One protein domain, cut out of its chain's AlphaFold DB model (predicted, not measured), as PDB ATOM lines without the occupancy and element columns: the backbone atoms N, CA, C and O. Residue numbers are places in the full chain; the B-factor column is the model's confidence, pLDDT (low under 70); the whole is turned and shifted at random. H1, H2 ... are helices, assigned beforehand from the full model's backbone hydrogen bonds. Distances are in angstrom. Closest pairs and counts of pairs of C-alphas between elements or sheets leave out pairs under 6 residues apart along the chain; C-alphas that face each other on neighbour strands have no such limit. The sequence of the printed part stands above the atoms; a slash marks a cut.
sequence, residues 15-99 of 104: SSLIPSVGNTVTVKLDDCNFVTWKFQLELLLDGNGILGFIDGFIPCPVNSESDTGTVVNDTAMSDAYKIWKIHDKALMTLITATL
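What this domain is: This is residues 15 to 99 of the 104 residues of the protein "Retrotran_gag_3 domain-containing protein" of Malus baccata (UniProt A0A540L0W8). One long helix, H3, runs along the longest axis, with the shorter H1 and H2 gathered about its last-residue end and a long unnamed stretch, residues 48 to 74, running from H2 past H3 to the far end, where it folds back into H3. Residues 66 to 71 stick out at that far end, and the whole is a loose rod with few contacts between its named helices. The printed part has 85 residues with three named helices, in the order H1, H2, H3, and no named strand; its class is all helix, with 41 of the 85 residues, under half, in named elements. The radius of gyration of the C-alphas is 16.2 A, and the C-alphas span 51 by 23 by 18 A.

Where its parts are: The printed part begins at Ser 15, with its C-alpha at (247.832, 276.018, 255.558). H1 is residues 21 to 24, 5.2 A from first to last C-alpha, and begins with C-alpha 21 at (249.192, 285.744, 258.037). H2 is residues 34 to 47, 19.6 A long by the same measure. H3, the longest helix, is residues 75 to 97 and 33.1 A long; its C-alpha 75 stands at (239.063, 257.984, 242.707) and its C-alpha 97 at (242.860, 284.749, 261.789).

How they stand to each other: H1 and H3 only just touch, with 3 pairs of C-alphas within 8 A; the closest are those of Val 21 and Leu 94, 6.9 A apart. H3 touches H1 with residues 94 to 97 alone. H1 and H2 are close but not clearly touching, and their closest C-alphas, those of Thr 24 and Leu 44, are 6.9 A apart. H2 and H3 are apart, but only just: their closest C-alphas are 8.0 A from each other. In H2 and H3 every pair of O of residue i and N of residue i+4 is within hydrogen-bond range. H1 is too short for such a pair, and its 1 pair of O of residue i and N of residue i+3 is within range.

The domain as a whole: The two C-alphas farthest apart are those of Cys 32 and Thr 70, 51.2 A, while those of the first and last printed residues, Ser 15 and Leu 99, are 16.9 A apart. The printed part has no cut. The link from H1 to H2 is short, with 9 residues, and the link from H2 to H3 is long, with 27. Residues 66 to 71, in that long link, stand free. The mean pLDDT of the printed part is 75.4; residues 62 to 79, of which 75 to 79 belong to H3, are under 70 in this predicted model.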
ATOM      1  N   SER A  15     247.617 276.354 254.145       74.88
ATOM      2  CA  SER A  15     247.832 276.018 255.558       74.88
ATOM      3  C   SER A  15     249.193 276.480 256.074       74.88
ATOM      4  O   SER A  15     249.309 276.826 257.247       74.88
ATOM      5  N   SER A  16     250.213 276.545 255.210       77.62
ATOM      6  CA  SER A  16     251.511 277.128 255.572       77.62
ATOM      7  C   SER A  16     251.485 278.652 255.715       77.62
ATOM      8  O   SER A  16     252.354 279.200 256.387       77.62
ATOM      9  N   LEU A  17     250.482 279.331 255.146       78.69
ATOM     10  CA  LEU A  17     250.331 280.787 255.235       78.69
ATOM     11  C   LEU A  17     249.608 281.232 256.508       78.69
ATOM     12  O   LEU A  17     249.781 282.371 256.934       78.69
ATOM     13  N   ILE A  18     248.835 280.344 257.140       79.12
ATOM     14  CA  ILE A  18     248.097 280.629 258.381       79.12
ATOM     15  C   ILE A  18     249.018 281.180 259.487       79.12
ATOM     16  O   ILE A  18     248.689 282.222 260.045       79.12
ATOM     17  N   PRO A  19     250.176 280.574 259.820       77.06
ATOM     18  CA  PRO A  19     251.048 281.131 260.856       77.06
ATOM     19  C   PRO A  19     251.756 282.433 260.444       77.06
ATOM     20  O   PRO A  19     252.114 283.220 261.317       77.06
ATOM     21  N   SER A  20     251.949 282.695 259.146       77.31
ATOM     22  CA  SER A  20     252.557 283.943 258.654       77.31
ATOM     23  C   SER A  20     251.549 285.063 258.392       77.31
ATOM     24  O   SER A  20     251.963 286.207 258.216       77.31
ATOM     25  N   VAL A  21     250.242 284.775 258.392       79.88
ATOM     26  CA  VAL A  21     249.192 285.744 258.037       79.88
ATOM     27  C   VAL A  21     249.240 286.993 258.915       79.88
ATOM     28  O   VAL A  21     249.098 288.095 258.403       79.88
ATOM     29  N   GLY A  22     249.535 286.843 260.210       72.31
ATOM     30  CA  GLY A  22     249.639 287.966 261.146       72.31
ATOM     31  C   GLY A  22     250.859 288.865 260.918       72.31
ATOM     32  O   GLY A  22     250.880 289.988 261.410       72.31
ATOM     33  N   ASN A  23     251.858 288.399 260.160       74.81
ATOM     34  CA  ASN A  23     253.006 289.214 259.752       74.81
ATOM     35  C   ASN A  23     252.730 289.981 258.451       74.81
ATOM     36  O   ASN A  23     253.346 291.016 258.213       74.81
ATOM     37  N   THR A  24     251.837 289.471 257.596       71.19
ATOM     38  CA  THR A  24     251.527 290.069 256.286       71.19
ATOM     39  C   THR A  24     250.295 290.971 256.344       71.19
ATOM     40  O   THR A  24     250.326 292.091 255.838       71.19
ATOM     41  N   VAL A  25     249.228 290.513 256.999       77.56
ATOM     42  CA  VAL A  25     248.018 291.291 257.271       77.56
ATOM     43  C   VAL A  25     248.172 291.895 258.662       77.56
ATOM     44  O   VAL A  25     247.902 291.268 259.684       77.56
ATOM     45  N   THR A  26     248.681 293.124 258.690       75.81
ATOM     46  CA  THR A  26     248.986 293.864 259.926       75.81
ATOM     47  C   THR A  26     247.745 294.504 260.546       75.81
ATOM     48  O   THR A  26     247.757 294.870 261.721       75.81
ATOM     49  N   VAL A  27     246.661 294.625 259.773       78.00
ATOM     50  CA  VAL A  27     245.385 295.196 260.205       78.00
ATOM     51  C   VAL A  27     244.364 294.079 260.388       78.00
ATOM     52  O   VAL A  27     244.001 293.411 259.425       78.00
ATOM     53  N   LYS A  28     243.871 293.892 261.615       82.75
ATOM     54  CA  LYS A  28     242.735 292.998 261.871       82.75
ATOM     55  C   LYS A  28     241.424 293.684 261.500       82.75
ATOM     56  O   LYS A  28     241.251 294.841 261.875       82.75
ATOM     57  N   LEU A  29     240.521 292.990 260.803       83.25
ATOM     58  CA  LEU A  29     239.236 293.554 260.378       83.25
ATOM     59  C   LEU A  29     238.430 294.040 261.586       83.25
ATOM     60  O   LEU A  29     238.201 293.272 262.515       83.25
ATOM     61  N   ASP A  30     238.000 295.290 261.530       81.56
ATOM     62  CA  ASP A  30     237.160 295.985 262.500       81.56
ATOM     63  C   ASP A  30     236.178 296.896 261.738       81.56
ATOM     64  O   ASP A  30     236.340 297.124 260.533       81.56
ATOM     65  N   ASP A  31     235.191 297.460 262.430       81.44
ATOM     66  CA  ASP A  31     234.042 298.145 261.808       81.44
ATOM     67  C   ASP A  31     234.420 299.316 260.876       81.44
ATOM     68  O   ASP A  31     233.672 299.686 259.970       81.44
ATOM     69  N   CYS A  32     235.606 299.898 261.071       86.00
ATOM     70  CA  CYS A  32     236.065 301.093 260.365       86.00
ATOM     71  C   CYS A  32     237.163 300.838 259.319       86.00
ATOM     72  O   CYS A  32     237.589 301.784 258.656       86.00
ATOM     73  N   ASN A  33     237.681 299.611 259.181       87.19
ATOM     74  CA  ASN A  33     238.930 299.371 258.440       87.19
ATOM     75  C   ASN A  33     238.810 298.389 257.263       87.19
ATOM     76  O   ASN A  33     239.833 298.005 256.691       87.19
ATOM     77  N   PHE A  34     237.582 298.051 256.856       87.06
ATOM     78  CA  PHE A  34     237.303 297.082 255.795       87.06
ATOM     79  C   PHE A  34     238.118 297.305 254.516       87.06
ATOM     80  O   PHE A  34     238.679 296.355 253.985       87.06
ATOM     81  N   VAL A  35     238.233 298.547 254.029       88.94
ATOM     82  CA  VAL A  35     238.962 298.849 252.781       88.94
ATOM     83  C   VAL A  35     240.448 298.502 252.902       88.94
ATOM     84  O   VAL A  35     241.012 297.860 252.017       88.94
ATOM     85  N   THR A  36     241.077 298.886 254.013       87.69
ATOM     86  CA  THR A  36     242.497 298.617 254.271       87.69
ATOM     87  C   THR A  36     242.745 297.131 254.508       87.69
ATOM     88  O   THR A  36     243.693 296.573 253.958       87.69
ATOM     89  N   TRP A  37     241.880 296.483 255.294       90.62
ATOM     90  CA  TRP A  37     241.933 295.043 255.533       90.62
ATOM     91  C   TRP A  37     241.796 294.259 254.225       90.62
ATOM     92  O   TRP A  37     242.627 293.402 253.934       90.62
ATOM     93  N   LYS A  38     240.802 294.611 253.400       88.31
ATOM     94  CA  LYS A  38     240.540 293.963 252.116       88.31
ATOM     95  C   LYS A  38     241.752 294.062 251.195       88.31
ATOM     96  O   LYS A  38     242.161 293.052 250.641       88.31
ATOM     97  N   PHE A  39     242.363 295.240 251.088       89.38
ATOM     98  CA  PHE A  39     243.554 295.430 250.261       89.38
ATOM     99  C   PHE A  39     244.744 294.571 250.725       89.38
ATOM    100  O   PHE A  39     245.409 293.941 249.905       89.38
ATOM    101  N   GLN A  40     245.008 294.499 252.037       88.44
ATOM    102  CA  GLN A  40     246.081 293.650 252.576       88.44
ATOM    103  C   GLN A  40     245.792 292.156 252.386       88.44
ATOM    104  O   GLN A  40     246.706 291.388 252.086       88.44
ATOM    105  N   LEU A  41     244.531 291.750 252.545       87.06
ATOM    106  CA  LEU A  41     244.105 290.379 252.304       87.06
ATOM    107  C   LEU A  41     244.262 290.016 250.822       87.06
ATOM    108  O   LEU A  41     244.895 289.014 250.517       87.06
ATOM    109  N   GLU A  42     243.765 290.840 249.900       87.94
ATOM    110  CA  GLU A  42     243.897 290.617 248.455       87.94
ATOM    111  C   GLU A  42     245.366 290.527 248.025       87.94
ATOM    112  O   GLU A  42     245.717 289.601 247.304       87.94
ATOM    113  N   LEU A  43     246.246 291.396 248.538       86.31
ATOM    114  CA  LEU A  43     247.693 291.327 248.288       86.31
ATOM    115  C   LEU A  43     248.317 290.001 248.736       86.31
ATOM    116  O   LEU A  43     249.137 289.426 248.019       86.31
ATOM    117  N   LEU A  44     247.947 289.512 249.922       85.12
ATOM    118  CA  LEU A  44     248.422 288.223 250.414       85.12
ATOM    119  C   LEU A  44     247.928 287.080 249.518       85.12
ATOM    120  O   LEU A  44     248.693 286.170 249.203       85.12
ATOM    121  N   LEU A  45     246.654 287.108 249.126       84.56
ATOM    122  CA  LEU A  45     246.045 286.042 248.338       84.56
ATOM    123  C   LEU A  45     246.556 286.023 246.895       84.56
ATOM    124  O   LEU A  45     246.842 284.947 246.368       84.56
ATOM    125  N   ASP A  46     246.703 287.190 246.274       85.38
ATOM    126  CA  ASP A  46     247.233 287.346 244.919       85.38
ATOM    127  C   ASP A  46     248.719 286.964 244.868       85.38
ATOM    128  O   ASP A  46     249.131 286.145 244.050       85.38
ATOM    129  N   GLY A  47     249.507 287.414 245.853       81.50
ATOM    130  CA  GLY A  47     250.921 287.044 245.987       81.50
ATOM    131  C   GLY A  47     251.169 285.540 246.173       81.50
ATOM    132  O   GLY A  47     252.272 285.066 245.904       81.50
ATOM    133  N   ASN A  48     250.154 284.782 246.599       78.44
ATOM    134  CA  ASN A  48     250.210 283.326 246.747       78.44
ATOM    135  C   ASN A  48     249.411 282.569 245.670       78.44
ATOM    136  O   ASN A  48     249.332 281.342 245.729       78.44
ATOM    137  N   GLY A  49     248.818 283.266 244.693       79.38
ATOM    138  CA  GLY A  49     248.036 282.655 243.613       79.38
ATOM    139  C   GLY A  49     246.745 281.966 244.074       79.38
ATOM    140  O   GLY A  49     246.236 281.083 243.388       79.38
ATOM    141  N   ILE A  50     246.218 282.338 245.242       81.50
ATOM    142  CA  ILE A  50     245.030 281.723 245.861       81.50
ATOM    143  C   ILE A  50     243.798 282.630 245.822       81.50
ATOM    144  O   ILE A  50     242.720 282.211 246.237       81.50
ATOM    145  N   LEU A  51     243.923 283.840 245.268       81.44
ATOM    146  CA  LEU A  51     242.799 284.760 245.065       81.44
ATOM    147  C   LEU A  51     241.667 284.130 244.235       81.44
ATOM    148  O   LEU A  51     240.494 284.408 244.476       81.44
ATOM    149  N   GLY A  52     241.998 283.201 243.332       77.75
ATOM    150  CA  GLY A  52     241.017 282.479 242.521       77.75
ATOM    151  C   GLY A  52     240.010 281.637 243.318       77.75
ATOM    152  O   GLY A  52     238.947 281.333 242.783       77.75
ATOM    153  N   PHE A  53     240.289 281.300 244.584       78.00
ATOM    154  CA  PHE A  53     239.297 280.674 245.471       78.00
ATOM    155  C   PHE A  53     238.203 281.658 245.917       78.00
ATOM    156  O   PHE A  53     237.074 281.236 246.142       78.00
ATOM    157  N   ILE A  54     238.516 282.954 246.029       77.56
ATOM    158  CA  ILE A  54     237.546 283.999 246.398       77.56
ATOM    159  C   ILE A  54     236.793 284.498 245.170       77.56
ATOM    160  O   ILE A  54     235.576 284.649 245.210       77.56
ATOM    161  N   ASP A  55     237.511 284.732 244.072       76.75
ATOM    162  CA  ASP A  55     236.939 285.279 242.837       76.75
ATOM    163  C   ASP A  55     236.193 284.215 242.002       76.75
ATOM    164  O   ASP A  55     235.618 284.490 240.955       76.75
ATOM    165  N   GLY A  56     236.201 282.955 242.454       71.19
ATOM    166  CA  GLY A  56     235.486 281.856 241.803       71.19
ATOM    167  C   GLY A  56     236.158 281.313 240.537       71.19
ATOM    168  O   GLY A  56     235.628 280.394 239.917       71.19
ATOM    169  N   PHE A  57     237.346 281.812 240.178       72.94
ATOM    170  CA  PHE A  57     238.179 281.246 239.109       72.94
ATOM    171  C   PHE A  57     238.632 279.805 239.392       72.94
ATOM    172  O   PHE A  57     238.949 279.073 238.455       72.94
ATOM    173  N   ILE A  58     238.653 279.386 240.662       72.12
ATOM    174  CA  ILE A  58     238.905 278.004 241.090       72.12
ATOM    175  C   ILE A  58     237.584 277.420 241.618       72.12
ATOM    176  O   ILE A  58     237.379 277.350 242.836       72.12
ATOM    177  N   PRO A  59     236.655 277.026 240.725       72.44
ATOM    178  CA  PRO A  59     235.377 276.470 241.138       72.44
ATOM    179  C   PRO A  59     235.564 275.120 241.835       72.44
ATOM    180  O   PRO A  59     236.535 274.396 241.591       72.44
ATOM    181  N   CYS A  60     234.602 274.774 242.690       72.56
ATOM    182  CA  CYS A  60     234.544 273.460 243.318       72.56
ATOM    183  C   CYS A  60     234.534 272.364 242.233       72.56
ATOM    184  O   CYS A  60     233.700 272.429 241.322       72.56
ATOM    185  N   PRO A  61     235.434 271.363 242.302       71.81
ATOM    186  CA  PRO A  61     235.382 270.210 241.418       71.81
ATOM    187  C   PRO A  61     234.020 269.533 241.553       71.81
ATOM    188  O   PRO A  61     233.558 269.299 242.671       71.81
ATOM    189  N   VAL A  62     233.385 269.212 240.425       67.12
ATOM    190  CA  VAL A  62     232.101 268.505 240.416       67.12
ATOM    191  C   VAL A  62     232.271 267.180 241.156       67.12
ATOM    192  O   VAL A  62     233.013 266.301 240.719       67.12
ATOM    193  N   ASN A  63     231.575 267.032 242.280       56.94
ATOM    194  CA  ASN A  63     231.397 265.741 242.913       56.94
ATOM    195  C   ASN A  63     230.345 264.989 242.088       56.94
ATOM    196  O   ASN A  63     229.174 265.358 242.063       56.94
ATOM    197  N   SER A  64     230.738 263.915 241.405       51.91
ATOM    198  CA  SER A  64     229.829 263.056 240.620       51.91
ATOM    199  C   SER A  64     228.770 262.319 241.467       51.91
ATOM    200  O   SER A  64     228.196 261.326 241.036       51.91
ATOM    201  N   GLU A  65     228.507 262.784 242.684       53.31
ATOM    202  CA  GLU A  65     227.631 262.174 243.677       53.31
ATOM    203  C   GLU A  65     226.204 262.738 243.619       53.31
ATOM    204  O   GLU A  65     225.334 262.253 244.338       53.31
ATOM    205  N   SER A  66     225.947 263.780 242.816       49.84
ATOM    206  CA  SER A  66     224.721 264.578 242.965       49.84
ATOM    207  C   SER A  66     223.853 264.792 241.724       49.84
ATOM    208  O   SER A  66     222.885 265.526 241.869       49.84
ATOM    209  N   ASP A  67     224.080 264.152 240.565       49.47
ATOM    210  CA  ASP A  67     223.107 264.360 239.462       49.47
ATOM    211  C   ASP A  67     222.776 263.197 238.516       49.47
ATOM    212  O   ASP A  67     221.787 263.252 237.798       49.47
ATOM    213  N   THR A  68     223.481 262.070 238.544       44.34
ATOM    214  CA  THR A  68     222.995 260.871 237.836       44.34
ATOM    215  C   THR A  68     223.482 259.646 238.578       44.34
ATOM    216  O   THR A  68     224.661 259.589 238.904       44.34
ATOM    217  N   GLY A  69     222.606 258.674 238.846       46.50
ATOM    218  CA  GLY A  69     222.892 257.423 239.568       46.50
ATOM    219  C   GLY A  69     223.878 256.467 238.876       46.50
ATOM    220  O   GLY A  69     223.700 255.254 238.922       46.50
ATOM    221  N   THR A  70     224.910 257.004 238.235       46.03
ATOM    222  CA  THR A  70     226.026 256.280 237.648       46.03
ATOM    223  C   THR A  70     227.232 256.538 238.538       46.03
ATOM    224  O   THR A  70     227.848 257.598 238.480       46.03
ATOM    225  N   VAL A  71     227.550 255.566 239.394       49.25
ATOM    226  CA  VAL A  71     228.775 255.555 240.200       49.25
ATOM    227  C   VAL A  71     229.956 255.406 239.242       49.25
ATOM    228  O   VAL A  71     230.410 254.302 238.948       49.25
ATOM    229  N   VAL A  72     230.433 256.523 238.700       49.78
ATOM    230  CA  VAL A  72     231.741 256.568 238.057       49.78
ATOM    231  C   VAL A  72     232.745 256.681 239.197       49.78
ATOM    232  O   VAL A  72     232.960 257.757 239.750       49.78
ATOM    233  N   ASN A  73     233.288 255.531 239.605       50.38
ATOM    234  CA  ASN A  73     234.395 255.413 240.553       50.38
ATOM    235  C   ASN A  73     235.659 256.048 239.958       50.38
ATOM    236  O   ASN A  73     236.579 255.349 239.540       50.38
ATOM    237  N   ASP A  74     235.696 257.374 239.904       54.72
ATOM    238  CA  ASP A  74     236.887 258.119 239.540       54.72
ATOM    239  C   ASP A  74     237.543 258.602 240.835       54.72
ATOM    240  O   ASP A  74     237.280 259.693 241.345       54.72
ATOM    241  N   THR A  75     238.351 257.729 241.442       57.25
ATOM    242  CA  THR A  75     239.063 257.984 242.707       57.25
ATOM    243  C   THR A  75     239.823 259.317 242.663       57.25
ATOM    244  O   THR A  75     239.880 260.031 243.663       57.25
ATOM    245  N   ALA A  76     240.309 259.701 241.477       56.84
ATOM    246  CA  ALA A  76     240.972 260.973 241.214       56.84
ATOM    247  C   ALA A  76     240.054 262.201 241.389       56.84
ATOM    248  O   ALA A  76     240.505 263.218 241.911       56.84
ATOM    249  N   MET A  77     238.770 262.115 241.020       58.50
ATOM    250  CA  MET A  77     237.798 263.206 241.206       58.50
ATOM    251  C   MET A  77     237.418 263.379 242.678       58.50
ATOM    252  O   MET A  77     237.376 264.499 243.186       58.50
ATOM    253  N   SER A  78     237.227 262.266 243.397       66.25
ATOM    254  CA  SER A  78     237.003 262.290 244.850       66.25
ATOM    255  C   SER A  78     238.200 262.909 245.586       66.25
ATOM    256  O   SER A  78     238.024 263.680 246.531       66.25
ATOM    257  N   ASP A  79     239.424 262.603 245.156       69.75
ATOM    258  CA  ASP A  79     240.628 263.141 245.788       69.75
ATOM    259  C   ASP A  79     240.848 264.622 245.447       69.75
ATOM    260  O   ASP A  79     241.187 265.397 246.340       69.75
ATOM    261  N   ALA A  80     240.547 265.057 244.219       70.69
ATOM    262  CA  ALA A  80     240.555 266.474 243.851       70.69
ATOM    263  C   ALA A  80     239.538 267.295 244.667       70.69
ATOM    264  O   ALA A  80     239.877 268.371 245.160       70.69
ATOM    265  N   TYR A  81     238.325 266.774 244.879       73.62
ATOM    266  CA  TYR A  81     237.315 267.409 245.735       73.62
ATOM    267  C   TYR A  81     237.773 267.505 247.198       73.62
ATOM    268  O   TYR A  81     237.641 268.558 247.826       73.62
ATOM    269  N   LYS A  82     238.369 266.438 247.751       74.75
ATOM    270  CA  LYS A  82     238.941 266.470 249.110       74.75
ATOM    271  C   LYS A  82     240.044 267.517 249.228       74.75
ATOM    272  O   LYS A  82     240.052 268.260 250.206       74.75
ATOM    273  N   ILE A  83     240.948 267.592 248.249       77.50
ATOM    274  CA  ILE A  83     242.017 268.596 248.217       77.50
ATOM    275  C   ILE A  83     241.402 269.995 248.165       77.50
ATOM    276  O   ILE A  83     241.689 270.806 249.041       77.50
ATOM    277  N   TRP A  84     240.484 270.266 247.234       82.19
ATOM    278  CA  TRP A  84     239.808 271.564 247.142       82.19
ATOM    279  C   TRP A  84     239.141 271.959 248.466       82.19
ATOM    280  O   TRP A  84     239.343 273.066 248.956       82.19
ATOM    281  N   LYS A  85     238.445 271.023 249.122       80.81
ATOM    282  CA  LYS A  85     237.793 271.256 250.420       80.81
ATOM    283  C   LYS A  85     238.780 271.558 251.549       80.81
ATOM    284  O   LYS A  85     238.476 272.337 252.453       80.81
ATOM    285  N   ILE A  86     239.961 270.941 251.530       82.38
ATOM    286  CA  ILE A  86     241.032 271.251 252.482       82.38
ATOM    287  C   ILE A  86     241.540 272.681 252.253       82.38
ATOM    288  O   ILE A  86     241.736 273.412 253.224       82.38
ATOM    289  N   HIS A  87     241.725 273.089 250.995       81.62
ATOM    290  CA  HIS A  87     242.135 274.451 250.647       81.62
ATOM    291  C   HIS A  87     241.088 275.492 251.056       81.62
ATOM    292  O   HIS A  87     241.443 276.478 251.695       81.62
ATOM    293  N   ASP A  88     239.813 275.241 250.762       83.75
ATOM    294  CA  ASP A  88     238.689 276.099 251.147       83.75
ATOM    295  C   ASP A  88     238.636 276.310 252.673       83.75
ATOM    296  O   ASP A  88     238.628 277.436 253.175       83.75
ATOM    297  N   LYS A  89     238.755 275.225 253.447       84.56
ATOM    298  CA  LYS A  89     238.779 275.306 254.913       84.56
ATOM    299  C   LYS A  89     240.018 276.028 255.456       84.56
ATOM    300  O   LYS A  89     239.929 276.740 256.463       84.56
ATOM    301  N   ALA A  90     241.176 275.844 254.825       84.81
ATOM    302  CA  ALA A  90     242.400 276.551 255.189       84.81
ATOM    303  C   ALA A  90     242.287 278.055 254.898       84.81
ATOM    304  O   ALA A  90     242.693 278.861 255.734       84.81
ATOM    305  N   LEU A  91     241.675 278.431 253.772       85.94
ATOM    306  CA  LEU A  91     241.393 279.821 253.417       85.94
ATOM    307  C   LEU A  91     240.457 280.458 254.442       85.94
ATOM    308  O   LEU A  91     240.742 281.546 254.935       85.94
ATOM    309  N   MET A  92     239.389 279.757 254.827       85.50
ATOM    310  CA  MET A  92     238.476 280.252 255.852       85.50
ATOM    311  C   MET A  92     239.200 280.473 257.183       85.50
ATOM    312  O   MET A  92     239.053 281.525 257.793       85.50
ATOM    313  N   THR A  93     240.068 279.540 257.588       86.06
ATOM    314  CA  THR A  93     240.891 279.691 258.802       86.06
ATOM    315  C   THR A  93     241.833 280.896 258.710       86.06
ATOM    316  O   THR A  93     241.983 281.640 259.679       86.06
ATOM    317  N   LEU A  94     242.450 281.108 257.545       86.75
ATOM    318  CA  LEU A  94     243.326 282.245 257.278       86.75
ATOM    319  C   LEU A  94     242.568 283.574 257.383       86.75
ATOM    320  O   LEU A  94     243.033 284.479 258.068       86.75
ATOM    321  N   ILE A  95     241.378 283.671 256.782       86.56
ATOM    322  CA  ILE A  95     240.515 284.855 256.876       86.56
ATOM    323  C   ILE A  95     240.127 285.103 258.333       86.56
ATOM    324  O   ILE A  95     240.319 286.211 258.831       86.56
ATOM    325  N   THR A  96     239.665 284.076 259.050       86.06
ATOM    326  CA  THR A  96     239.284 284.185 260.467       86.06
ATOM    327  C   THR A  96     240.441 284.674 261.343       86.06
ATOM    328  O   THR A  96     240.223 285.480 262.243       86.06
ATOM    329  N   ALA A  97     241.683 284.268 261.063       85.81
ATOM    330  CA  ALA A  97     242.860 284.749 261.789       85.81
ATOM    331  C   ALA A  97     243.133 286.256 261.596       85.81
ATOM    332  O   ALA A  97     243.794 286.875 262.435       85.81
ATOM    333  N   THR A  98     242.609 286.856 260.522       86.38
ATOM    334  CA  THR A  98     242.702 288.300 260.249       86.38
ATOM    335  C   THR A  98     241.536 289.111 260.814       86.38
ATOM    336  O   THR A  98     241.523 290.328 260.653       86.38
ATOM    337  N   LEU A  99     240.559 288.488 261.477       85.81
ATOM    338  CA  LEU A  99     239.434 289.199 262.085       85.81
ATOM    339  C   LEU A  99     239.801 289.720 263.484       85.81
ATOM    340  O   LEU A  99     240.536 289.075 264.241       85.81
TER     341      LEU A  99